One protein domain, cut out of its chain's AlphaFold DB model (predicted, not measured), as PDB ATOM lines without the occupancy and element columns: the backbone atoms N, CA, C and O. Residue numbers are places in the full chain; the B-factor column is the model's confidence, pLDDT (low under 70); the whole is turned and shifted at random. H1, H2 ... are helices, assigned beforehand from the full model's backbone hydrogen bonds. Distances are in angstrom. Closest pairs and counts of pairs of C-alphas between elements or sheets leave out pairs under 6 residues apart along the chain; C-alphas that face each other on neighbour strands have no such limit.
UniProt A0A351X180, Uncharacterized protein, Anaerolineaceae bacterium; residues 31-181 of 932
ATOM      1  N   GLY A  31     -28.074  61.192 -16.661       89.00
ATOM      2  CA  GLY A  31     -27.505  59.911 -17.063       89.00
ATOM      3  C   GLY A  31     -27.965  59.479 -18.454       89.00
ATOM      4  O   GLY A  31     -28.706  60.175 -19.157       89.00
ATOM      5  N   ILE A  32     -27.550  58.273 -18.839       89.56
ATOM      6  CA  ILE A  32     -27.916  57.652 -20.117       89.56
ATOM      7  C   ILE A  32     -29.436  57.586 -20.331       89.56
ATOM      8  O   ILE A  32     -29.909  57.730 -21.457       89.56
ATOM      9  N   ASN A  33     -30.218  57.401 -19.267       86.31
ATOM     10  CA  ASN A  33     -31.669  57.260 -19.365       86.31
ATOM     11  C   ASN A  33     -32.358  58.544 -19.831       86.31
ATOM     12  O   ASN A  33     -33.228  58.485 -20.701       86.31
ATOM     13  N   GLU A  34     -31.983  59.688 -19.264       89.62
ATOM     14  CA  GLU A  34     -32.529  60.990 -19.645       89.62
ATOM     15  C   GLU A  34     -32.153  61.325 -21.090       89.62
ATOM     16  O   GLU A  34     -33.007  61.775 -21.855       89.62
ATOM     17  N   VAL A  35     -30.910  61.025 -21.488       92.00
ATOM     18  CA  VAL A  35     -30.429  61.228 -22.862       92.00
ATOM     19  C   VAL A  35     -31.236  60.393 -23.854       92.00
ATOM     20  O   VAL A  35     -31.739  60.927 -24.842       92.00
ATOM     21  N   LEU A  36     -31.416  59.095 -23.593       92.75
ATOM     22  CA  LEU A  36     -32.175  58.221 -24.489       92.75
ATOM     23  C   LEU A  36     -33.647  58.645 -24.597       92.75
ATOM     24  O   LEU A  36     -34.188  58.689 -25.702       92.75
ATOM     25  N   LYS A  37     -34.284  59.009 -23.478       91.44
ATOM     26  CA  LYS A  37     -35.669  59.511 -23.477       91.44
ATOM     27  C   LYS A  37     -35.810  60.823 -24.238       91.44
ATOM     28  O   LYS A  37     -36.793  61.001 -24.953       91.44
ATOM     29  N   PHE A  38     -34.836  61.719 -24.106       92.12
ATOM     30  CA  PHE A  38     -34.808  62.960 -24.868       92.12
ATOM     31  C   PHE A  38     -34.697  62.689 -26.371       92.12
ATOM     32  O   PHE A  38     -35.476  63.233 -27.144       92.12
ATOM     33  N   LEU A  39     -33.807  61.787 -26.798       94.69
ATOM     34  CA  LEU A  39     -33.674  61.421 -28.216       94.69
ATOM     35  C   LEU A  39     -34.964  60.820 -28.796       94.69
ATOM     36  O   LEU A  39     -35.299  61.092 -29.948       94.69
ATOM     37  N   VAL A  40     -35.713  60.054 -27.999       94.44
ATOM     38  CA  VAL A  40     -37.050  59.577 -28.391       94.44
ATOM     39  C   VAL A  40     -38.042  60.736 -28.491       94.44
ATOM     40  O   VAL A  40     -38.786  60.814 -29.467       94.44
ATOM     41  N   SER A  41     -38.053  61.661 -27.524       93.31
ATOM     42  CA  SER A  41     -39.015  62.771 -27.506       93.31
ATOM     43  C   SER A  41     -38.819  63.765 -28.653       93.31
ATOM     44  O   SER A  41     -39.802  64.342 -29.120       93.31
ATOM     45  N   VAL A  42     -37.587  63.930 -29.149       95.12
ATOM     46  CA  VAL A  42     -37.285  64.749 -30.339       95.12
ATOM     47  C   VAL A  42     -37.359  63.973 -31.661       95.12
ATOM     48  O   VAL A  42     -37.179  64.563 -32.722       95.12
ATOM     49  N   GLY A  43     -37.651  62.668 -31.623       93.69
ATOM     50  CA  GLY A  43     -37.823  61.825 -32.814       93.69
ATOM     51  C   GLY A  43     -36.526  61.355 -33.484       93.69
ATOM     52  O   GLY A  43     -36.589  60.723 -34.536       93.69
ATOM     53  N   GLU A  44     -35.366  61.608 -32.875       96.44
ATOM     54  CA  GLU A  44     -34.055  61.130 -33.351       96.44
ATOM     55  C   GLU A  44     -33.861  59.622 -33.106       96.44
ATOM     56  O   GLU A  44     -32.986  58.987 -33.696       96.44
ATOM     57  N   LEU A  45     -34.686  59.026 -32.239       96.25
ATOM     58  CA  LEU A  45     -34.635  57.609 -31.896       96.25
ATOM     59  C   LEU A  45     -36.043  57.001 -31.855       96.25
ATOM     60  O   LEU A  45     -36.942  57.534 -31.211       96.25
ATOM     61  N   THR A  46     -36.255  55.872 -32.540       96.25
ATOM     62  CA  THR A  46     -37.550  55.171 -32.502       96.25
ATOM     63  C   THR A  46     -37.703  54.365 -31.212       96.25
ATOM     64  O   THR A  46     -36.717  53.937 -30.616       96.25
ATOM     65  N   ILE A  47     -38.945  54.084 -30.810       93.69
ATOM     66  CA  ILE A  47     -39.243  53.279 -29.612       93.69
ATOM     67  C   ILE A  47     -38.606  51.876 -29.693       93.69
ATOM     68  O   ILE A  47     -38.034  51.400 -28.715       93.69
ATOM     69  N   ASP A  48     -38.612  51.236 -30.866       94.69
ATOM     70  CA  ASP A  48     -37.996  49.912 -31.039       94.69
ATOM     71  C   ASP A  48     -36.475  49.957 -30.828       94.69
ATOM     72  O   ASP A  48     -35.893  49.079 -30.184       94.69
ATOM     73  N   VAL A  49     -35.820  51.008 -31.338       95.62
ATOM     74  CA  VAL A  49     -34.378  51.222 -31.146       95.62
ATOM     75  C   VAL A  49     -34.078  51.548 -29.681       95.62
ATOM     76  O   VAL A  49     -33.077  51.064 -29.152       95.62
ATOM     77  N   TYR A  50     -34.954  52.296 -29.005       95.69
ATOM     78  CA  TYR A  50     -34.830  52.623 -27.581       95.69
ATOM     79  C   TYR A  50     -34.785  51.363 -26.725       95.69
ATOM     80  O   TYR A  50     -33.812  51.140 -25.997       95.69
ATOM     81  N   PHE A  51     -35.781  50.488 -26.873       95.81
ATOM     82  CA  PHE A  51     -35.832  49.247 -26.107       95.81
ATOM     83  C   PHE A  51     -34.743  48.253 -26.518       95.81
ATOM     84  O   PHE A  51     -34.220  47.544 -25.661       95.81
ATOM     85  N   ALA A  52     -34.307  48.236 -27.781       95.06
ATOM     86  CA  ALA A  52     -33.151  47.435 -28.187       95.06
ATOM     87  C   ALA A  52     -31.845  47.897 -27.506       95.06
ATOM     88  O   ALA A  52     -31.027  47.062 -27.104       95.06
ATOM     89  N   ILE A  53     -31.640  49.212 -27.350       95.31
ATOM     90  CA  ILE A  53     -30.490  49.767 -26.620       95.31
ATOM     91  C   ILE A  53     -30.587  49.419 -25.136       95.31
ATOM     92  O   ILE A  53     -29.620  48.883 -24.588       95.31
ATOM     93  N   LEU A  54     -31.741  49.650 -24.500       95.00
ATOM     94  CA  LEU A  54     -31.950  49.268 -23.101       95.00
ATOM     95  C   LEU A  54     -31.684  47.778 -22.891       95.00
ATOM     96  O   LEU A  54     -30.942  47.413 -21.982       95.00
ATOM     97  N   ASN A  55     -32.171  46.912 -23.780       95.25
ATOM     98  CA  ASN A  55     -31.939  45.480 -23.669       95.25
ATOM     99  C   ASN A  55     -30.450  45.105 -23.743       95.25
ATOM    100  O   ASN A  55     -29.989  44.268 -22.967       95.25
ATOM    101  N   ARG A  56     -29.660  45.764 -24.604       95.00
ATOM    102  CA  ARG A  56     -28.194  45.581 -24.645       95.00
ATOM    103  C   ARG A  56     -27.522  46.029 -23.349       95.00
ATOM    104  O   ARG A  56     -26.594  45.367 -22.878       95.00
ATOM    105  N   ILE A  57     -28.004  47.120 -22.759       92.94
ATOM    106  CA  ILE A  57     -27.551  47.607 -21.454       92.94
ATOM    107  C   ILE A  57     -27.879  46.574 -20.357       92.94
ATOM    108  O   ILE A  57     -26.999  46.228 -19.560       92.94
ATOM    109  N   ARG A  58     -29.095  46.000 -20.363       93.38
ATOM    110  CA  ARG A  58     -29.500  44.911 -19.451       93.38
ATOM    111  C   ARG A  58     -28.622  43.670 -19.628       93.38
ATOM    112  O   ARG A  58     -28.108  43.136 -18.646       93.38
ATOM    113  N   ALA A  59     -28.401  43.242 -20.872       92.75
ATOM    114  CA  ALA A  59     -27.583  42.079 -21.219       92.75
ATOM    115  C   ALA A  59     -26.128  42.226 -20.741       92.75
ATOM    116  O   ALA A  59     -25.533  41.247 -20.277       92.75
ATOM    117  N   SER A  60     -25.605  43.458 -20.795       91.62
ATOM    118  CA  SER A  60     -24.277  43.855 -20.300       91.62
ATOM    119  C   SER A  60     -24.211  44.013 -18.775       91.62
ATOM    120  O   SER A  60     -23.133  44.239 -18.232       91.62
ATOM    121  N   ASN A  61     -25.341  43.869 -18.072       88.81
ATOM    122  CA  ASN A  61     -25.459  43.945 -16.614       88.81
ATOM    123  C   ASN A  61     -25.029  45.303 -16.019       88.81
ATOM    124  O   ASN A  61     -24.416  45.346 -14.950       88.81
ATOM    125  N   LEU A  62     -25.355  46.417 -16.690       89.56
ATOM    126  CA  LEU A  62     -25.175  47.768 -16.136       89.56
ATOM    127  C   LEU A  62     -26.303  48.079 -15.129       89.56
ATOM    128  O   LEU A  62     -27.404  48.491 -15.498       89.56
ATOM    129  N   ARG A  63     -26.058  47.763 -13.854       88.00
ATOM    130  CA  ARG A  63     -27.078  47.664 -12.787       88.00
ATOM    131  C   ARG A  63     -27.652  49.008 -12.332       88.00
ATOM    132  O   ARG A  63     -27.021  50.045 -12.487       88.00
ATOM    133  N   PHE A  64     -28.827  48.928 -11.703       88.00
ATOM    134  CA  PHE A  64     -29.571  50.035 -11.075       88.00
ATOM    135  C   PHE A  64     -30.091  51.120 -12.023       88.00
ATOM    136  O   PHE A  64     -30.474  52.202 -11.596       88.00
ATOM    137  N   ILE A  65     -30.162  50.808 -13.309       89.88
ATOM    138  CA  ILE A  65     -30.903  51.586 -14.291       89.88
ATOM    139  C   ILE A  65     -32.392  51.287 -14.069       89.88
ATOM    140  O   ILE A  65     -32.773  50.112 -14.122       89.88
ATOM    141  N   PRO A  66     -33.240  52.303 -13.829       90.38
ATOM    142  CA  PRO A  66     -34.679  52.130 -13.649       90.38
ATOM    143  C   PRO A  66     -35.308  51.249 -14.729       90.38
ATOM    144  O   PRO A  66     -35.004  51.409 -15.911       90.38
ATOM    145  N   VAL A  67     -36.155  50.309 -14.316       93.81
ATOM    146  CA  VAL A  67     -37.020  49.519 -15.204       93.81
ATOM    147  C   VAL A  67     -38.395  50.162 -15.177       93.81
ATOM    148  O   VAL A  67     -38.868  50.518 -14.101       93.81
ATOM    149  N   GLN A  68     -39.023  50.307 -16.338       94.00
ATOM    150  CA  GLN A  68     -40.326  50.951 -16.470       94.00
ATOM    151  C   GLN A  68     -41.366  49.994 -17.056       94.00
ATOM    152  O   GLN A  68     -41.038  49.029 -17.752       94.00
ATOM    153  N   SER A  69     -42.633  50.251 -16.746       95.56
ATOM    154  CA  SER A  69     -43.777  49.448 -17.186       95.56
ATOM    155  C   SER A  69     -43.882  49.340 -18.710       95.56
ATOM    156  O   SER A  69     -44.220  48.273 -19.221       95.56
ATOM    157  N   ASP A  70     -43.528  50.390 -19.449       95.12
ATOM    158  CA  ASP A  70     -43.496  50.406 -20.913       95.12
ATOM    159  C   ASP A  70     -42.434  49.458 -21.506       95.12
ATOM    160  O   ASP A  70     -42.755  48.715 -22.435       95.12
ATOM    161  N   GLU A  71     -41.223  49.398 -20.936       96.12
ATOM    162  CA  GLU A  71     -40.172  48.423 -21.293       96.12
ATOM    163  C   GLU A  71     -40.660  46.985 -21.070       96.12
ATOM    164  O   GLU A  71     -40.536  46.128 -21.953       96.12
ATOM    165  N   ILE A  72     -41.261  46.723 -19.902       97.38
ATOM    166  CA  ILE A  72     -41.804  45.402 -19.551       97.38
ATOM    167  C   ILE A  72     -42.887  44.993 -20.560       97.38
ATOM    168  O   ILE A  72     -42.830  43.900 -21.133       97.38
ATOM    169  N   LEU A  73     -43.865  45.873 -20.798       96.62
ATOM    170  CA  LEU A  73     -44.987  45.630 -21.707       96.62
ATOM    171  C   LEU A  73     -44.528  45.441 -23.150       96.62
ATOM    172  O   LEU A  73     -45.060  44.565 -23.837       96.62
ATOM    173  N   TYR A  74     -43.553  46.230 -23.609       96.00
ATOM    174  CA  TYR A  74     -43.009  46.132 -24.961       96.00
ATOM    175  C   TYR A  74     -42.484  44.722 -25.240       96.00
ATOM    176  O   TYR A  74     -42.873  44.108 -26.238       96.00
ATOM    177  N   HIS A  75     -41.666  44.172 -24.341       96.06
ATOM    178  CA  HIS A  75     -41.104  42.833 -24.511       96.06
ATOM    179  C   HIS A  75     -42.146  41.725 -24.290       96.06
ATOM    180  O   HIS A  75     -42.253  40.805 -25.103       96.06
ATOM    181  N   ILE A  76     -42.979  41.826 -23.248       95.44
ATOM    182  CA  ILE A  76     -43.988  40.797 -22.942       95.44
ATOM    183  C   ILE A  76     -45.069  40.677 -24.012       95.44
ATOM    184  O   ILE A  76     -45.532  39.570 -24.308       95.44
ATOM    185  N   ARG A  77     -45.490  41.780 -24.635       93.75
ATOM    186  CA  ARG A  77     -46.503  41.734 -25.702       93.75
ATOM    187  C   ARG A  77     -46.013  40.965 -26.931       93.75
ATOM    188  O   ARG A  77     -46.825  40.287 -27.552       93.75
ATOM    189  N   GLN A  78     -44.710  40.982 -27.208       92.44
ATOM    190  CA  GLN A  78     -44.093  40.283 -28.342       92.44
ATOM    191  C   GLN A  78     -43.830  38.790 -28.088       92.44
ATOM    192  O   GLN A  78     -43.682  38.024 -29.042       92.44
ATOM    193  N   ALA A  79     -43.797  38.357 -26.824       93.81
ATOM    194  CA  ALA A  79     -43.628  36.950 -26.482       93.81
ATOM    195  C   ALA A  79     -44.799  36.095 -26.978       93.81
ATOM    196  O   ALA A  79     -45.974  36.462 -26.824       93.81
ATOM    197  N   ARG A  80     -44.453  34.934 -27.543       93.50
ATOM    198  CA  ARG A  80     -45.408  33.925 -28.010       93.50
ATOM    199  C   ARG A  80     -45.861  33.044 -26.854       93.50
ATOM    200  O   ARG A  80     -45.129  32.854 -25.884       93.50
ATOM    201  N   LEU A  81     -47.058  32.493 -26.999       91.81
ATOM    202  CA  LEU A  81     -47.592  31.478 -26.105       91.81
ATOM    203  C   LEU A  81     -47.590  30.124 -26.818       91.81
ATOM    204  O   LEU A  81     -47.926  30.065 -28.000       91.81
ATOM    205  N   ASP A  82     -47.238  29.068 -26.096       87.19
ATOM    206  CA  ASP A  82     -47.336  27.682 -26.550       87.19
ATOM    207  C   ASP A  82     -47.918  26.818 -25.430       87.19
ATOM    208  O   ASP A  82     -47.481  26.903 -24.284       87.19
ATOM    209  N   ASN A  83     -48.965  26.051 -25.745       80.81
ATOM    210  CA  ASN A  83     -49.721  25.227 -24.791       80.81
ATOM    211  C   ASN A  83     -50.082  25.936 -23.463       80.81
ATOM    212  O   ASN A  83     -50.061  25.327 -22.401       80.81
ATOM    213  N   GLY A  84     -50.410  27.234 -23.512       82.00
ATOM    214  CA  GLY A  84     -50.772  28.021 -22.323       82.00
ATOM    215  C   GLY A  84     -49.588  28.570 -21.515       82.00
ATOM    216  O   GLY A  84     -49.807  29.237 -20.503       82.00
ATOM    217  N   HIS A  85     -48.352  28.364 -21.974       84.56
ATOM    218  CA  HIS A  85     -47.133  28.880 -21.357       84.56
ATOM    219  C   HIS A  85     -46.481  29.970 -22.208       84.56
ATOM    220  O   HIS A  85     -46.534  29.946 -23.437       84.56
ATOM    221  N   LEU A  86     -45.842  30.940 -21.550       91.81
ATOM    222  CA  LEU A  86     -45.055  31.968 -22.227       91.81
ATOM    223  C   LEU A  86     -43.698  31.401 -22.652       91.81
ATOM    224  O   LEU A  86     -42.935  30.934 -21.807       91.81
ATOM    225  N   ILE A  87     -43.376  31.498 -23.945       92.50
ATOM    226  CA  ILE A  87     -42.029  31.209 -24.445       92.50
ATOM    227  C   ILE A  87     -41.164  32.449 -24.211       92.50
ATOM    228  O   ILE A  87     -41.406  33.508 -24.797       92.50
ATOM    229  N   GLU A  88     -40.154  32.320 -23.350       91.50
ATOM    230  CA  GLU A  88     -39.241  33.418 -23.041       91.50
ATOM    231  C   GLU A  88     -38.385  33.776 -24.265       91.50
ATOM    232  O   GLU A  88     -37.684  32.933 -24.823       91.50
ATOM    233  N   THR A  89     -38.424  35.044 -24.679       94.12
ATOM    234  CA  THR A  89     -37.470  35.575 -25.661       94.12
ATOM    235  C   THR A  89     -36.172  35.984 -24.964       94.12
ATOM    236  O   THR A  89     -36.151  36.212 -23.750       94.12
ATOM    237  N   GLN A  90     -35.084  36.143 -25.724       92.50
ATOM    238  CA  GLN A  90     -33.806  36.585 -25.162       92.50
ATOM    239  C   GLN A  90     -33.932  37.933 -24.438       92.50
ATOM    240  O   GLN A  90     -33.292  38.154 -23.409       92.50
ATOM    241  N   GLU A  91     -34.779  38.828 -24.941       94.00
ATOM    242  CA  GLU A  91     -35.012  40.140 -24.352       94.00
ATOM    243  C   GLU A  91     -35.642  40.035 -22.959       94.00
ATOM    244  O   GLU A  91     -35.206  40.725 -22.035       94.00
ATOM    245  N   ILE A  92     -36.616  39.137 -22.796       93.94
ATOM    246  CA  ILE A  92     -37.296  38.874 -21.521       93.94
ATOM    247  C   ILE A  92     -36.353  38.184 -20.536       93.94
ATOM    248  O   ILE A  92     -36.326  38.549 -19.360       93.94
ATOM    249  N   ILE A  93     -35.537  37.238 -21.014       92.12
ATOM    250  CA  ILE A  93     -34.485  36.606 -20.208       92.12
ATOM    251  C   ILE A  93     -33.521  37.679 -19.688       92.12
ATOM    252  O   ILE A  93     -33.242  37.725 -18.490       92.12
ATOM    253  N   ASN A  94     -33.068  38.590 -20.556       93.62
ATOM    254  CA  ASN A  94     -32.174  39.684 -20.174       93.62
ATOM    255  C   ASN A  94     -32.806  40.588 -19.107       93.62
ATOM    256  O   ASN A  94     -32.133  40.926 -18.134       93.62
ATOM    257  N   LEU A  95     -34.088  40.941 -19.253       94.12
ATOM    258  CA  LEU A  95     -34.819  41.768 -18.290       94.12
ATOM    259  C   LEU A  95     -34.984  41.066 -16.930       94.12
ATOM    260  O   LEU A  95     -34.662  41.647 -15.891       94.12
ATOM    261  N   LYS A  96     -35.417  39.800 -16.932       93.25
ATOM    262  CA  LYS A  96     -35.559  38.961 -15.728       93.25
ATOM    263  C   LYS A  96     -34.233  38.830 -14.981       93.25
ATOM    264  O   LYS A  96     -34.155  39.168 -13.798       93.25
ATOM    265  N   SER A  97     -33.177  38.405 -15.678       90.75
ATOM    266  CA  SER A  97     -31.843  38.251 -15.090       90.75
ATOM    267  C   SER A  97     -31.283  39.580 -14.589       90.75
ATOM    268  O   SER A  97     -30.600  39.606 -13.570       90.75
ATOM    269  N   TYR A  98     -31.571  40.690 -15.273       93.81
ATOM    270  CA  TYR A  98     -31.138  42.018 -14.852       93.81
ATOM    271  C   TYR A  98     -31.760  42.456 -13.524       93.81
ATOM    272  O   TYR A  98     -31.046  42.905 -12.620       93.81
ATOM    273  N   ILE A  99     -33.085  42.329 -13.405       94.19
ATOM    274  CA  ILE A  99     -33.826  42.687 -12.190       94.19
ATOM    275  C   ILE A  99     -33.312  41.845 -11.022       94.19
ATOM    276  O   ILE A  99     -32.910  42.384  -9.989       94.19
ATOM    277  N   ALA A 100     -33.232  40.530 -11.224       92.06
ATOM    278  CA  ALA A 100     -32.746  39.607 -10.214       92.06
ATOM    279  C   ALA A 100     -31.284  39.892  -9.821       92.06
ATOM    280  O   ALA A 100     -30.968  39.960  -8.636       92.06
ATOM    281  N   ALA A 101     -30.393  40.161 -10.781       90.75
ATOM    282  CA  ALA A 101     -29.001  40.511 -10.493       90.75
ATOM    283  C   ALA A 101     -28.856  41.847  -9.746       90.75
ATOM    284  O   ALA A 101     -27.952  41.975  -8.913       90.75
ATOM    285  N   SER A 102     -29.725  42.825 -10.033       92.06
ATOM    286  CA  SER A 102     -29.753  44.123  -9.346       92.06
ATOM    287  C   SER A 102     -30.170  43.968  -7.885       92.06
ATOM    288  O   SER A 102     -29.517  44.529  -7.010       92.06
ATOM    289  N   LEU A 103     -31.186  43.147  -7.605       92.38
ATOM    290  CA  LEU A 103     -31.602  42.826  -6.237       92.38
ATOM    291  C   LEU A 103     -30.554  41.970  -5.508       92.38
ATOM    292  O   LEU A 103     -30.171  42.297  -4.391       92.38
ATOM    293  N   PHE A 104     -30.007  40.933  -6.152       88.81
ATOM    294  CA  PHE A 104     -29.016  40.034  -5.539       88.81
ATOM    295  C   PHE A 104     -27.746  40.773  -5.092       88.81
ATOM    296  O   PHE A 104     -27.172  40.489  -4.043       88.81
ATOM    297  N   HIS A 105     -27.308  41.760  -5.875       87.19
ATOM    298  CA  HIS A 105     -26.161  42.599  -5.533       87.19
ATOM    299  C   HIS A 105     -26.558  43.902  -4.837       87.19
ATOM    300  O   HIS A 105     -25.686  44.733  -4.589       87.19
ATOM    301  N   GLY A 106     -27.836  44.094  -4.508       85.94
ATOM    302  CA  GLY A 106     -28.379  45.363  -4.036       85.94
ATOM    303  C   GLY A 106     -27.849  45.815  -2.677       85.94
ATOM    304  O   GLY A 106     -28.030  46.974  -2.333       85.94
ATOM    305  N   ARG A 107     -27.085  44.982  -1.955       85.81
ATOM    306  CA  ARG A 107     -26.318  45.387  -0.756       85.81
ATOM    307  C   ARG A 107     -25.393  46.588  -0.975       85.81
ATOM    308  O   ARG A 107     -24.933  47.195  -0.017       85.81
ATOM    309  N   ILE A 108     -25.049  46.883  -2.231       87.81
ATOM    310  CA  ILE A 108     -24.230  48.044  -2.579       87.81
ATOM    311  C   ILE A 108     -25.052  49.322  -2.745       87.81
ATOM    312  O   ILE A 108     -24.418  50.360  -2.905       87.81
ATOM    313  N   LEU A 109     -26.393  49.265  -2.757       88.00
ATOM    314  CA  LEU A 109     -27.295  50.424  -2.827       88.00
ATOM    315  C   LEU A 109     -27.142  51.308  -1.589       88.00
ATOM    316  O   LEU A 109     -27.027  50.813  -0.468       88.00
ATOM    317  N   GLN A 110     -27.160  52.624  -1.787       86.81
ATOM    318  CA  GLN A 110     -27.199  53.570  -0.679       86.81
ATOM    319  C   GLN A 110     -28.605  53.542  -0.085       86.81
ATOM    320  O   GLN A 110     -29.568  53.858  -0.775       86.81
ATOM    321  N   CYS A 111     -28.742  53.152   1.178       85.94
ATOM    322  CA  CYS A 111     -30.039  53.068   1.842       85.94
ATOM    323  C   CYS A 111     -30.021  53.909   3.124       85.94
ATOM    324  O   CYS A 111     -29.013  53.897   3.832       85.94
ATOM    325  N   PRO A 112     -31.108  54.626   3.451       83.69
ATOM    326  CA  PRO A 112     -31.182  55.411   4.668       83.69
ATOM    327  C   PRO A 112     -31.222  54.498   5.912       83.69
ATOM    328  O   PRO A 112     -31.741  53.381   5.828       83.69
ATOM    329  N   PRO A 113     -30.738  54.972   7.077       84.12
ATOM    330  CA  PRO A 113     -30.265  56.337   7.324       84.12
ATOM    331  C   PRO A 113     -28.879  56.615   6.714       84.12
ATOM    332  O   PRO A 113     -27.932  55.859   6.911       84.12
ATOM    333  N   MET A 114     -28.768  57.729   5.983       84.25
ATOM    334  CA  MET A 114     -27.509  58.224   5.415       84.25
ATOM    335  C   MET A 114     -26.789  59.132   6.423       84.25
ATOM    336  O   MET A 114     -27.421  59.689   7.317       84.25
ATOM    337  N   GLN A 115     -25.470  59.303   6.286       82.38
ATOM    338  CA  GLN A 115     -24.705  60.217   7.147       82.38
ATOM    339  C   GLN A 115     -25.163  61.673   6.960       82.38
ATOM    340  O   GLN A 115     -25.458  62.087   5.833       82.38
ATOM    341  N   ASP A 116     -25.164  62.460   8.038       78.62
ATOM    342  CA  ASP A 116     -25.492  63.888   7.986       78.62
ATOM    343  C   ASP A 116     -24.606  64.622   6.964       78.62
ATOM    344  O   ASP A 116     -23.383  64.496   6.967       78.62
ATOM    345  N   GLY A 117     -25.235  65.385   6.067       77.69
ATOM    346  CA  GLY A 117     -24.547  66.082   4.973       77.69
ATOM    347  C   GLY A 117     -24.333  65.255   3.697       77.69
ATOM    348  O   GLY A 117     -23.743  65.771   2.749       77.69
ATOM    349  N   SER A 118     -24.831  64.012   3.632       80.31
ATOM    350  CA  SER A 118     -24.871  63.240   2.379       80.31
ATOM    351  C   SER A 118     -25.662  63.989   1.302       80.31
ATOM    352  O   SER A 118     -26.739  64.520   1.578       80.31
ATOM    353  N   SER A 119     -25.156  63.998   0.065       76.38
ATOM    354  CA  SER A 119     -25.814  64.645  -1.082       76.38
ATOM    355  C   SER A 119     -27.158  64.014  -1.440       76.38
ATOM    356  O   SER A 119     -28.060  64.709  -1.898       76.38
ATOM    357  N   ASN A 120     -27.308  62.720  -1.156       78.31
ATOM    358  CA  ASN A 120     -28.535  61.969  -1.345       78.31
ATOM    359  C   ASN A 120     -29.051  61.422  -0.004       78.31
ATOM    360  O   ASN A 120     -28.752  60.293   0.379       78.31
ATOM    361  N   GLN A 121     -29.820  62.231   0.730       78.56
ATOM    362  CA  GLN A 121     -30.329  61.860   2.061       78.56
ATOM    363  C   GLN A 121     -31.313  60.681   2.045       78.56
ATOM    364  O   GLN A 121     -31.414  59.959   3.035       78.56
ATOM    365  N   MET A 122     -32.019  60.473   0.930       77.81
ATOM    366  CA  MET A 122     -32.982  59.375   0.766       77.81
ATOM    367  C   MET A 122     -32.334  58.103   0.197       77.81
ATOM    368  O   MET A 122     -32.993  57.066   0.102       77.81
ATOM    369  N   GLY A 123     -31.043  58.164  -0.151       84.31
ATOM    370  CA  GLY A 123     -30.340  57.080  -0.822       84.31
ATOM    371  C   GLY A 123     -30.978  56.728  -2.171       84.31
ATOM    372  O   GLY A 123     -31.624  57.540  -2.828       84.31
ATOM    373  N   GLU A 124     -30.804  55.490  -2.604       87.25
ATOM    374  CA  GLU A 124     -31.297  54.965  -3.881       87.25
ATOM    375  C   GLU A 124     -32.482  54.018  -3.688       87.25
ATOM    376  O   GLU A 124     -32.781  53.183  -4.539       87.25
ATOM    377  N   VAL A 125     -33.192  54.159  -2.570       84.88
ATOM    378  CA  VAL A 125     -34.391  53.370  -2.270       84.88
ATOM    379  C   VAL A 125     -35.474  53.565  -3.333       84.88
ATOM    380  O   VAL A 125     -36.234  52.637  -3.598       84.88
ATOM    381  N   GLU A 126     -35.507  54.720  -4.007       84.75
ATOM    382  CA  GLU A 126     -36.445  54.982  -5.105       84.75
ATOM    383  C   GLU A 126     -36.318  53.961  -6.247       84.75
ATOM    384  O   GLU A 126     -37.327  53.610  -6.853       84.75
ATOM    385  N   PHE A 127     -35.127  53.403  -6.501       88.50
ATOM    386  CA  PHE A 127     -34.967  52.306  -7.463       88.50
ATOM    387  C   PHE A 127     -35.814  51.082  -7.071       88.50
ATOM    388  O   PHE A 127     -36.468  50.484  -7.920       88.50
ATOM    389  N   LEU A 128     -35.846  50.729  -5.783       87.75
ATOM    390  CA  LEU A 128     -36.606  49.581  -5.276       87.75
ATOM    391  C   LEU A 128     -38.111  49.866  -5.266       87.75
ATOM    392  O   LEU A 128     -38.902  49.040  -5.722       87.75
ATOM    393  N   LEU A 129     -38.503  51.048  -4.776       84.56
ATOM    394  CA  LEU A 129     -39.911  51.458  -4.717       84.56
ATOM    395  C   LEU A 129     -40.513  51.559  -6.122       84.56
ATOM    396  O   LEU A 129     -41.625  51.086  -6.358       84.56
ATOM    397  N   SER A 130     -39.778  52.153  -7.067       89.38
ATOM    398  CA  SER A 130     -40.214  52.241  -8.461       89.38
ATOM    399  C   SER A 130     -40.308  50.863  -9.106       89.38
ATOM    400  O   SER A 130     -41.343  50.573  -9.692       89.38
ATOM    401  N   LEU A 131     -39.329  49.973  -8.917       92.81
ATOM    402  CA  LEU A 131     -39.359  48.625  -9.496       92.81
ATOM    403  C   LEU A 131     -40.651  47.865  -9.155       92.81
ATOM    404  O   LEU A 131     -41.309  47.334 -10.050       92.81
ATOM    405  N   GLY A 132     -41.045  47.839  -7.877       91.19
ATOM    406  CA  GLY A 132     -42.286  47.183  -7.455       91.19
ATOM    407  C   GLY A 132     -43.529  47.812  -8.094       91.19
ATOM    408  O   GLY A 132     -44.397  47.094  -8.594       91.19
ATOM    409  N   ARG A 133     -43.601  49.150  -8.128       91.69
ATOM    410  CA  ARG A 133     -44.724  49.883  -8.738       91.69
ATOM    411  C   ARG A 133     -44.813  49.671 -10.248       91.69
ATOM    412  O   ARG A 133     -45.911  49.456 -10.743       91.69
ATOM    413  N   GLU A 134     -43.692  49.697 -10.962       96.06
ATOM    414  CA  GLU A 134     -43.643  49.548 -12.423       96.06
ATOM    415  C   GLU A 134     -44.021  48.126 -12.865       96.06
ATOM    416  O   GLU A 134     -44.710  47.956 -13.871       96.06
ATOM    417  N   ILE A 135     -43.661  47.096 -12.088       96.44
ATOM    418  CA  ILE A 135     -44.104  45.716 -12.352       96.44
ATOM    419  C   ILE A 135     -45.616  45.573 -12.133       96.44
ATOM    420  O   ILE A 135     -46.298  44.995 -12.980       96.44
ATOM    421  N   ILE A 136     -46.155  46.110 -11.028       95.88
ATOM    422  CA  ILE A 136     -47.609  46.108 -10.778       95.88
ATOM    423  C   ILE A 136     -48.334  46.890 -11.881       95.88
ATOM    424  O   ILE A 136     -49.322  46.400 -12.420       95.88
ATOM    425  N   GLY A 137     -47.810  48.053 -12.273       96.00
ATOM    426  CA  GLY A 137     -48.349  48.864 -13.362       96.00
ATOM    427  C   GLY A 137     -48.392  48.101 -14.686       96.00
ATOM    428  O   GLY A 137     -49.431  48.076 -15.337       96.00
ATOM    429  N   ALA A 138     -47.320  47.388 -15.046       97.06
ATOM    430  CA  ALA A 138     -47.305  46.535 -16.236       97.06
ATOM    431  C   ALA A 138     -48.363  45.419 -16.173       97.06
ATOM    432  O   ALA A 138     -49.013  45.134 -17.177       97.06
ATOM    433  N   ILE A 139     -48.576  44.805 -15.002       97.06
ATOM    434  CA  ILE A 139     -49.644  43.813 -14.808       97.06
ATOM    435  C   ILE A 139     -51.020  44.464 -15.019       97.06
ATOM    436  O   ILE A 139     -51.811  43.953 -15.809       97.06
ATOM    437  N   ILE A 140     -51.300  45.601 -14.378       95.81
ATOM    438  CA  ILE A 140     -52.576  46.326 -14.519       95.81
ATOM    439  C   ILE A 140     -52.832  46.726 -15.982       95.81
ATOM    440  O   ILE A 140     -53.921  46.492 -16.504       95.81
ATOM    441  N   GLU A 141     -51.825  47.247 -16.679       95.62
ATOM    442  CA  GLU A 141     -51.916  47.651 -18.089       95.62
ATOM    443  C   GLU A 141     -52.172  46.476 -19.050       95.62
ATOM    444  O   GLU A 141     -52.840  46.642 -20.076       95.62
ATOM    445  N   LEU A 142     -51.699  45.261 -18.737       94.38
ATOM    446  CA  LEU A 142     -52.108  44.061 -19.480       94.38
ATOM    447  C   LEU A 142     -53.614  43.811 -19.332       94.38
ATOM    448  O   LEU A 142     -54.289  43.531 -20.325       94.38
ATOM    449  N   TRP A 143     -54.154  43.974 -18.125       93.38
ATOM    450  CA  TRP A 143     -55.578  43.770 -17.853       93.38
ATOM    451  C   TRP A 143     -56.476  44.874 -18.424       93.38
ATOM    452  O   TRP A 143     -57.612  44.573 -18.800       93.38
ATOM    453  N   ILE A 144     -55.964  46.103 -18.558       92.00
ATOM    454  CA  ILE A 144     -56.623  47.213 -19.270       92.00
ATOM    455  C   ILE A 144     -56.669  46.955 -20.782       92.00
ATOM    456  O   ILE A 144     -57.646  47.320 -21.440       92.00
ATOM    457  N   SER A 145     -55.623  46.340 -21.341       85.88
ATOM    458  CA  SER A 145     -55.509  46.128 -22.784       85.88
ATOM    459  C   SER A 145     -56.578  45.184 -23.349       85.88
ATOM    460  O   SER A 145     -57.044  44.259 -22.681       85.88
ATOM    461  N   ASP A 146     -56.942  45.406 -24.615       81.69
ATOM    462  CA  ASP A 146     -57.959  44.635 -25.340       81.69
ATOM    463  C   ASP A 146     -57.378  43.322 -25.895       81.69
ATOM    464  O   ASP A 146     -57.321  43.080 -27.098       81.69
ATOM    465  N   VAL A 147     -56.845  42.504 -24.990       84.38
ATOM    466  CA  VAL A 147     -56.269  41.184 -25.275       84.38
ATOM    467  C   VAL A 147     -57.168  40.118 -24.657       84.38
ATOM    468  O   VAL A 147     -57.770  40.340 -23.597       84.38
ATOM    469  N   ASP A 148     -57.255  38.947 -25.294       87.88
ATOM    470  CA  ASP A 148     -58.019  37.829 -24.750       87.88
ATOM    471  C   ASP A 148     -57.554  37.468 -23.327       87.88
ATOM    472  O   ASP A 148     -56.411  37.692 -22.920       87.88
ATOM    473  N   GLU A 149     -58.493  36.962 -22.535       87.19
ATOM    474  CA  GLU A 149     -58.297  36.713 -21.109       87.19
ATOM    475  C   GLU A 149     -57.193  35.697 -20.819       87.19
ATOM    476  O   GLU A 149     -56.373  35.951 -19.941       87.19
ATOM    477  N   ASN A 150     -57.120  34.604 -21.583       89.50
ATOM    478  CA  ASN A 150     -56.104  33.572 -21.380       89.50
ATOM    479  C   ASN A 150     -54.703  34.132 -21.632       89.50
ATOM    480  O   ASN A 150     -53.807  33.948 -20.810       89.50
ATOM    481  N   THR A 151     -54.518  34.880 -22.721       91.56
ATOM    482  CA  THR A 151     -53.238  35.534 -23.011       91.56
ATOM    483  C   THR A 151     -52.854  36.532 -21.921       91.56
ATOM    484  O   THR A 151     -51.687  36.586 -21.521       91.56
ATOM    485  N   CYS A 152     -53.815  37.317 -21.426       92.00
ATOM    486  CA  CYS A 152     -53.588  38.259 -20.333       92.00
ATOM    487  C   CYS A 152     -53.163  37.536 -19.049       92.00
ATOM    488  O   CYS A 152     -52.145  37.894 -18.458       92.00
ATOM    489  N   LEU A 153     -53.897  36.490 -18.663       93.56
ATOM    490  CA  LEU A 153     -53.635  35.691 -17.470       93.56
ATOM    491  C   LEU A 153     -52.251  35.040 -17.533       93.56
ATOM    492  O   LEU A 153     -51.461  35.232 -16.613       93.56
ATOM    493  N   THR A 154     -51.907  34.354 -18.629       94.44
ATOM    494  CA  THR A 154     -50.589  33.711 -18.791       94.44
ATOM    495  C   THR A 154     -49.444  34.723 -18.696       94.44
ATOM    496  O   THR A 154     -48.431  34.465 -18.041       94.44
ATOM    497  N   LYS A 155     -49.580  35.900 -19.324       95.69
ATOM    498  CA  LYS A 155     -48.544  36.948 -19.291       95.69
ATOM    499  C   LYS A 155     -48.426  37.601 -17.912       95.69
ATOM    500  O   LYS A 155     -47.310  37.822 -17.438       95.69
ATOM    501  N   ALA A 156     -49.551  37.884 -17.259       95.81
ATOM    502  CA  ALA A 156     -49.583  38.457 -15.918       95.81
ATOM    503  C   ALA A 156     -49.030  37.480 -14.864       95.81
ATOM    504  O   ALA A 156     -48.254  37.888 -13.999       95.81
ATOM    505  N   ASP A 157     -49.352  36.187 -14.975       94.88
ATOM    506  CA  ASP A 157     -48.817  35.140 -14.102       94.88
ATOM    507  C   ASP A 157     -47.304  34.963 -14.276       94.88
ATOM    508  O   ASP A 157     -46.567  34.850 -13.291       94.88
ATOM    509  N   TRP A 158     -46.812  35.048 -15.519       94.62
ATOM    510  CA  TRP A 158     -45.375  35.051 -15.775       94.62
ATOM    511  C   TRP A 158     -44.692  36.255 -15.108       94.62
ATOM    512  O   TRP A 158     -43.684  36.069 -14.423       94.62
ATOM    513  N   LEU A 159     -45.243  37.470 -15.246       95.94
ATOM    514  CA  LEU A 159     -44.693  38.682 -14.618       95.94
ATOM    515  C   LEU A 159     -44.639  38.565 -13.093       95.94
ATOM    516  O   LEU A 159     -43.607  38.862 -12.483       95.94
ATOM    517  N   LEU A 160     -45.725  38.088 -12.487       94.31
ATOM    518  CA  LEU A 160     -45.815  37.888 -11.048       94.31
ATOM    519  C   LEU A 160     -44.790  36.851 -10.555       94.31
ATOM    520  O   LEU A 160     -44.076  37.087  -9.583       94.31
ATOM    521  N   SER A 161     -44.660  35.728 -11.261       90.06
ATOM    522  CA  SER A 161     -43.801  34.603 -10.858       90.06
ATOM    523  C   SER A 161     -42.305  34.829 -11.122       90.06
ATOM    524  O   SER A 161     -41.451  34.167 -10.518       90.06
ATOM    525  N   ASN A 162     -41.958  35.726 -12.053       90.62
ATOM    526  CA  ASN A 162     -40.578  35.929 -12.503       90.62
ATOM    527  C   ASN A 162     -39.988  37.281 -12.100       90.62
ATOM    528  O   ASN A 162     -38.800  37.330 -11.778       90.62
ATOM    529  N   LEU A 163     -40.772  38.364 -12.123       93.62
ATOM    530  CA  LEU A 163     -40.254  39.717 -11.892       93.62
ATOM    531  C   LEU A 163     -40.641  40.264 -10.519       93.62
ATOM    532  O   LEU A 163     -39.818  40.907  -9.869       93.62
ATOM    533  N   TYR A 164     -41.870  40.009 -10.068       93.25
ATOM    534  CA  TYR A 164     -42.390  40.625  -8.851       93.25
ATOM    535  C   TYR A 164     -41.749  40.065  -7.573       93.25
ATOM    536  O   TYR A 164     -41.602  38.853  -7.394       93.25
ATOM    537  N   LEU A 165     -41.406  40.972  -6.665       92.31
ATOM    538  CA  LEU A 165     -41.075  40.718  -5.267       92.31
ATOM    539  C   LEU A 165     -41.688  41.871  -4.466       92.31
ATOM    540  O   LEU A 165     -41.632  43.013  -4.914       92.31
ATOM    541  N   ASP A 166     -42.305  41.607  -3.319       92.38
ATOM    542  CA  ASP A 166     -42.860  42.688  -2.501       92.38
ATOM    543  C   ASP A 166     -41.752  43.527  -1.833       92.38
ATOM    544  O   ASP A 166     -40.578  43.153  -1.802       92.38
ATOM    545  N   HIS A 167     -42.120  44.691  -1.295       90.88
ATOM    546  CA  HIS A 167     -41.162  45.647  -0.738       90.88
ATOM    547  C   HIS A 167     -40.417  45.087   0.478       90.88
ATOM    548  O   HIS A 167     -39.254  45.439   0.691       90.88
ATOM    549  N   LEU A 168     -41.055  44.211   1.265       92.50
ATOM    550  CA  LEU A 168     -40.379  43.523   2.358       92.50
ATOM    551  C   LEU A 168     -39.318  42.582   1.782       92.50
ATOM    552  O   LEU A 168     -38.148  42.715   2.140       92.50
ATOM    553  N   GLY A 169     -39.687  41.720   0.834       92.19
ATOM    554  CA  GLY A 169     -38.749  40.807   0.186       92.19
ATOM    555  C   GLY A 169     -37.576  41.516  -0.489       92.19
ATOM    556  O   GLY A 169     -36.429  41.094  -0.334       92.19
ATOM    557  N   MET A 170     -37.827  42.634  -1.178       91.69
ATOM    558  CA  MET A 170     -36.761  43.457  -1.758       91.69
ATOM    559  C   MET A 170     -35.827  44.008  -0.678       91.69
ATOM    560  O   MET A 170     -34.609  43.912  -0.826       91.69
ATOM    561  N   SER A 171     -36.379  44.549   0.416       90.88
ATOM    562  CA  SER A 171     -35.576  45.100   1.515       90.88
ATOM    563  C   SER A 171     -34.695  44.042   2.186       90.88
ATOM    564  O   SER A 171     -33.530  44.317   2.472       90.88
ATOM    565  N   GLU A 172     -35.204  42.818   2.357       90.75
ATOM    566  CA  GLU A 172     -34.436  41.706   2.922       90.75
ATOM    567  C   GLU A 172     -33.384  41.179   1.937       90.75
ATOM    568  O   GLU A 172     -32.242  40.938   2.328       90.75
ATOM    569  N   ALA A 173     -33.716  41.070   0.645       88.94
ATOM    570  CA  ALA A 173     -32.773  40.627  -0.386       88.94
ATOM    571  C   ALA A 173     -31.532  41.532  -0.478       88.94
ATOM    572  O   ALA A 173     -30.435  41.041  -0.750       88.94
ATOM    573  N   ILE A 174     -31.689  42.832  -0.206       89.00
ATOM    574  CA  ILE A 174     -30.585  43.800  -0.195       89.00
ATOM    575  C   ILE A 174     -30.014  44.082   1.200       89.00
ATOM    576  O   ILE A 174     -29.115  44.915   1.331       89.00
ATOM    577  N   THR A 175     -30.505  43.409   2.245       86.94
ATOM    578  CA  THR A 175     -30.092  43.597   3.650       86.94
ATOM    579  C   THR A 175     -30.279  45.028   4.186       86.94
ATOM    580  O   THR A 175     -29.453  45.537   4.948       86.94
ATOM    581  N   TRP A 176     -31.362  45.706   3.797       87.19
ATOM    582  CA  TRP A 176     -31.628  47.084   4.220       87.19
ATOM    583  C   TRP A 176     -32.046  47.166   5.698       87.19
ATOM    584  O   TRP A 176     -33.133  46.743   6.095       87.19
ATOM    585  N   GLN A 177     -31.192  47.782   6.521       82.06
ATOM    586  CA  GLN A 177     -31.482  48.074   7.927       82.06
ATOM    587  C   GLN A 177     -32.462  49.251   8.063       82.06
ATOM    588  O   GLN A 177     -32.097  50.411   7.878       82.06
ATOM    589  N   ARG A 178     -33.720  48.948   8.399       81.44
ATOM    590  CA  ARG A 178     -34.808  49.931   8.539       81.44
ATOM    591  C   ARG A 178     -34.962  50.383  10.006       81.44
ATOM    592  O   ARG A 178     -34.978  49.517  10.879       81.44
ATOM    593  N   PRO A 179     -35.149  51.692  10.294       65.56
ATOM    594  CA  PRO A 179     -35.312  52.201  11.666       65.56
ATOM    595  C   PRO A 179     -36.553  51.656  12.389       65.56
ATOM    596  O   PRO A 179     -36.497  51.373  13.581       65.56
ATOM    597  N   ASN A 180     -37.657  51.479  11.653       67.75
ATOM    598  CA  ASN A 180     -38.899  50.879  12.140       67.75
ATOM    599  C   ASN A 180     -39.119  49.550  11.409       67.75
ATOM    600  O   ASN A 180     -39.522  49.541  10.245       67.75
ATOM    601  N   GLN A 181     -38.859  48.427  12.079       68.88
ATOM    602  CA  GLN A 181     -39.156  47.096  11.544       68.88
ATOM    603  C   GLN A 181     -40.652  46.796  11.695       68.88
ATOM    604  O   GLN A 181     -41.076  46.130  12.634       68.88
TER     605      GLN A 181
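Overview. This is residues 31 to 181 of the 932 residues of an uncharacterized protein of Anaerolineaceae bacterium (UniProt A0A351X180). H4 and H5 make the core of an all-helix body, H3 packs on residues 91 to 95 of H4 and on residues 134 to 142 of H5, H6 folds back along H5, and H7 packs on residues 128 to 132 of H5. The helical hairpin of H1 and H2 extends to one side, where the end of H2 packs on H4; the long loop of residues 105 to 124 reaches toward one end of the longest axis. The printed part has 151 residues, with seven named helices, H1 to H7 in order, and no named strand: all helix. It is compact, with a radius of gyration of the C-alphas of 16.8 A and spans of 53 by 40 by 27 A.

Along the chain. H1, residues 32 to 41, begins at C-alpha (-27.916, 57.652, -20.117). H2 is residues 47 to 59, 18.2 A long; H3 is 69 to 78; H4 is 90 to 104, 20.5 A; H5 is 125 to 144, 28.7 A; H6 is 149 to 162, 19.7 A. H7, residues 167 to 173, ends at C-alpha (-32.773, 40.627, -0.386).

Arrangement. H1 and H2 only just touch, with 3 pairs of C-alphas within 8 A, closest Val 40 and Ile 47 at 6.8 A. H2 touches H4 with residues 55 to 59 alone, closest C-alphas Ala 59 and Asn 94 at 5.3 A, at a steep tilt of 50 degrees. H3 touches H5, closest C-alphas Ser 69 and Ala 138 at 4.7 A. H5 and H6 form a hairpin at 16 degrees, a shallow tilt, closest C-alphas Ile 139 and Ala 156 at 5.5 A. H7 touches H5, closest C-alphas Gly 132 and His 167 at 7.0 A. H1 and H5 are apart. Every O i to N i+4 pair is within hydrogen-bond range in H1, H2, H4, H5, H6 and H7; in H3, 5 of 6.

Size, cuts and confidence. The C-alphas of Asn 83 and Gly 117 are the farthest apart, 56.5 A. The printed part has no cut. The links H3 to H4 and H4 to H5 are long. Residues 179 to 181 have pLDDT under 70.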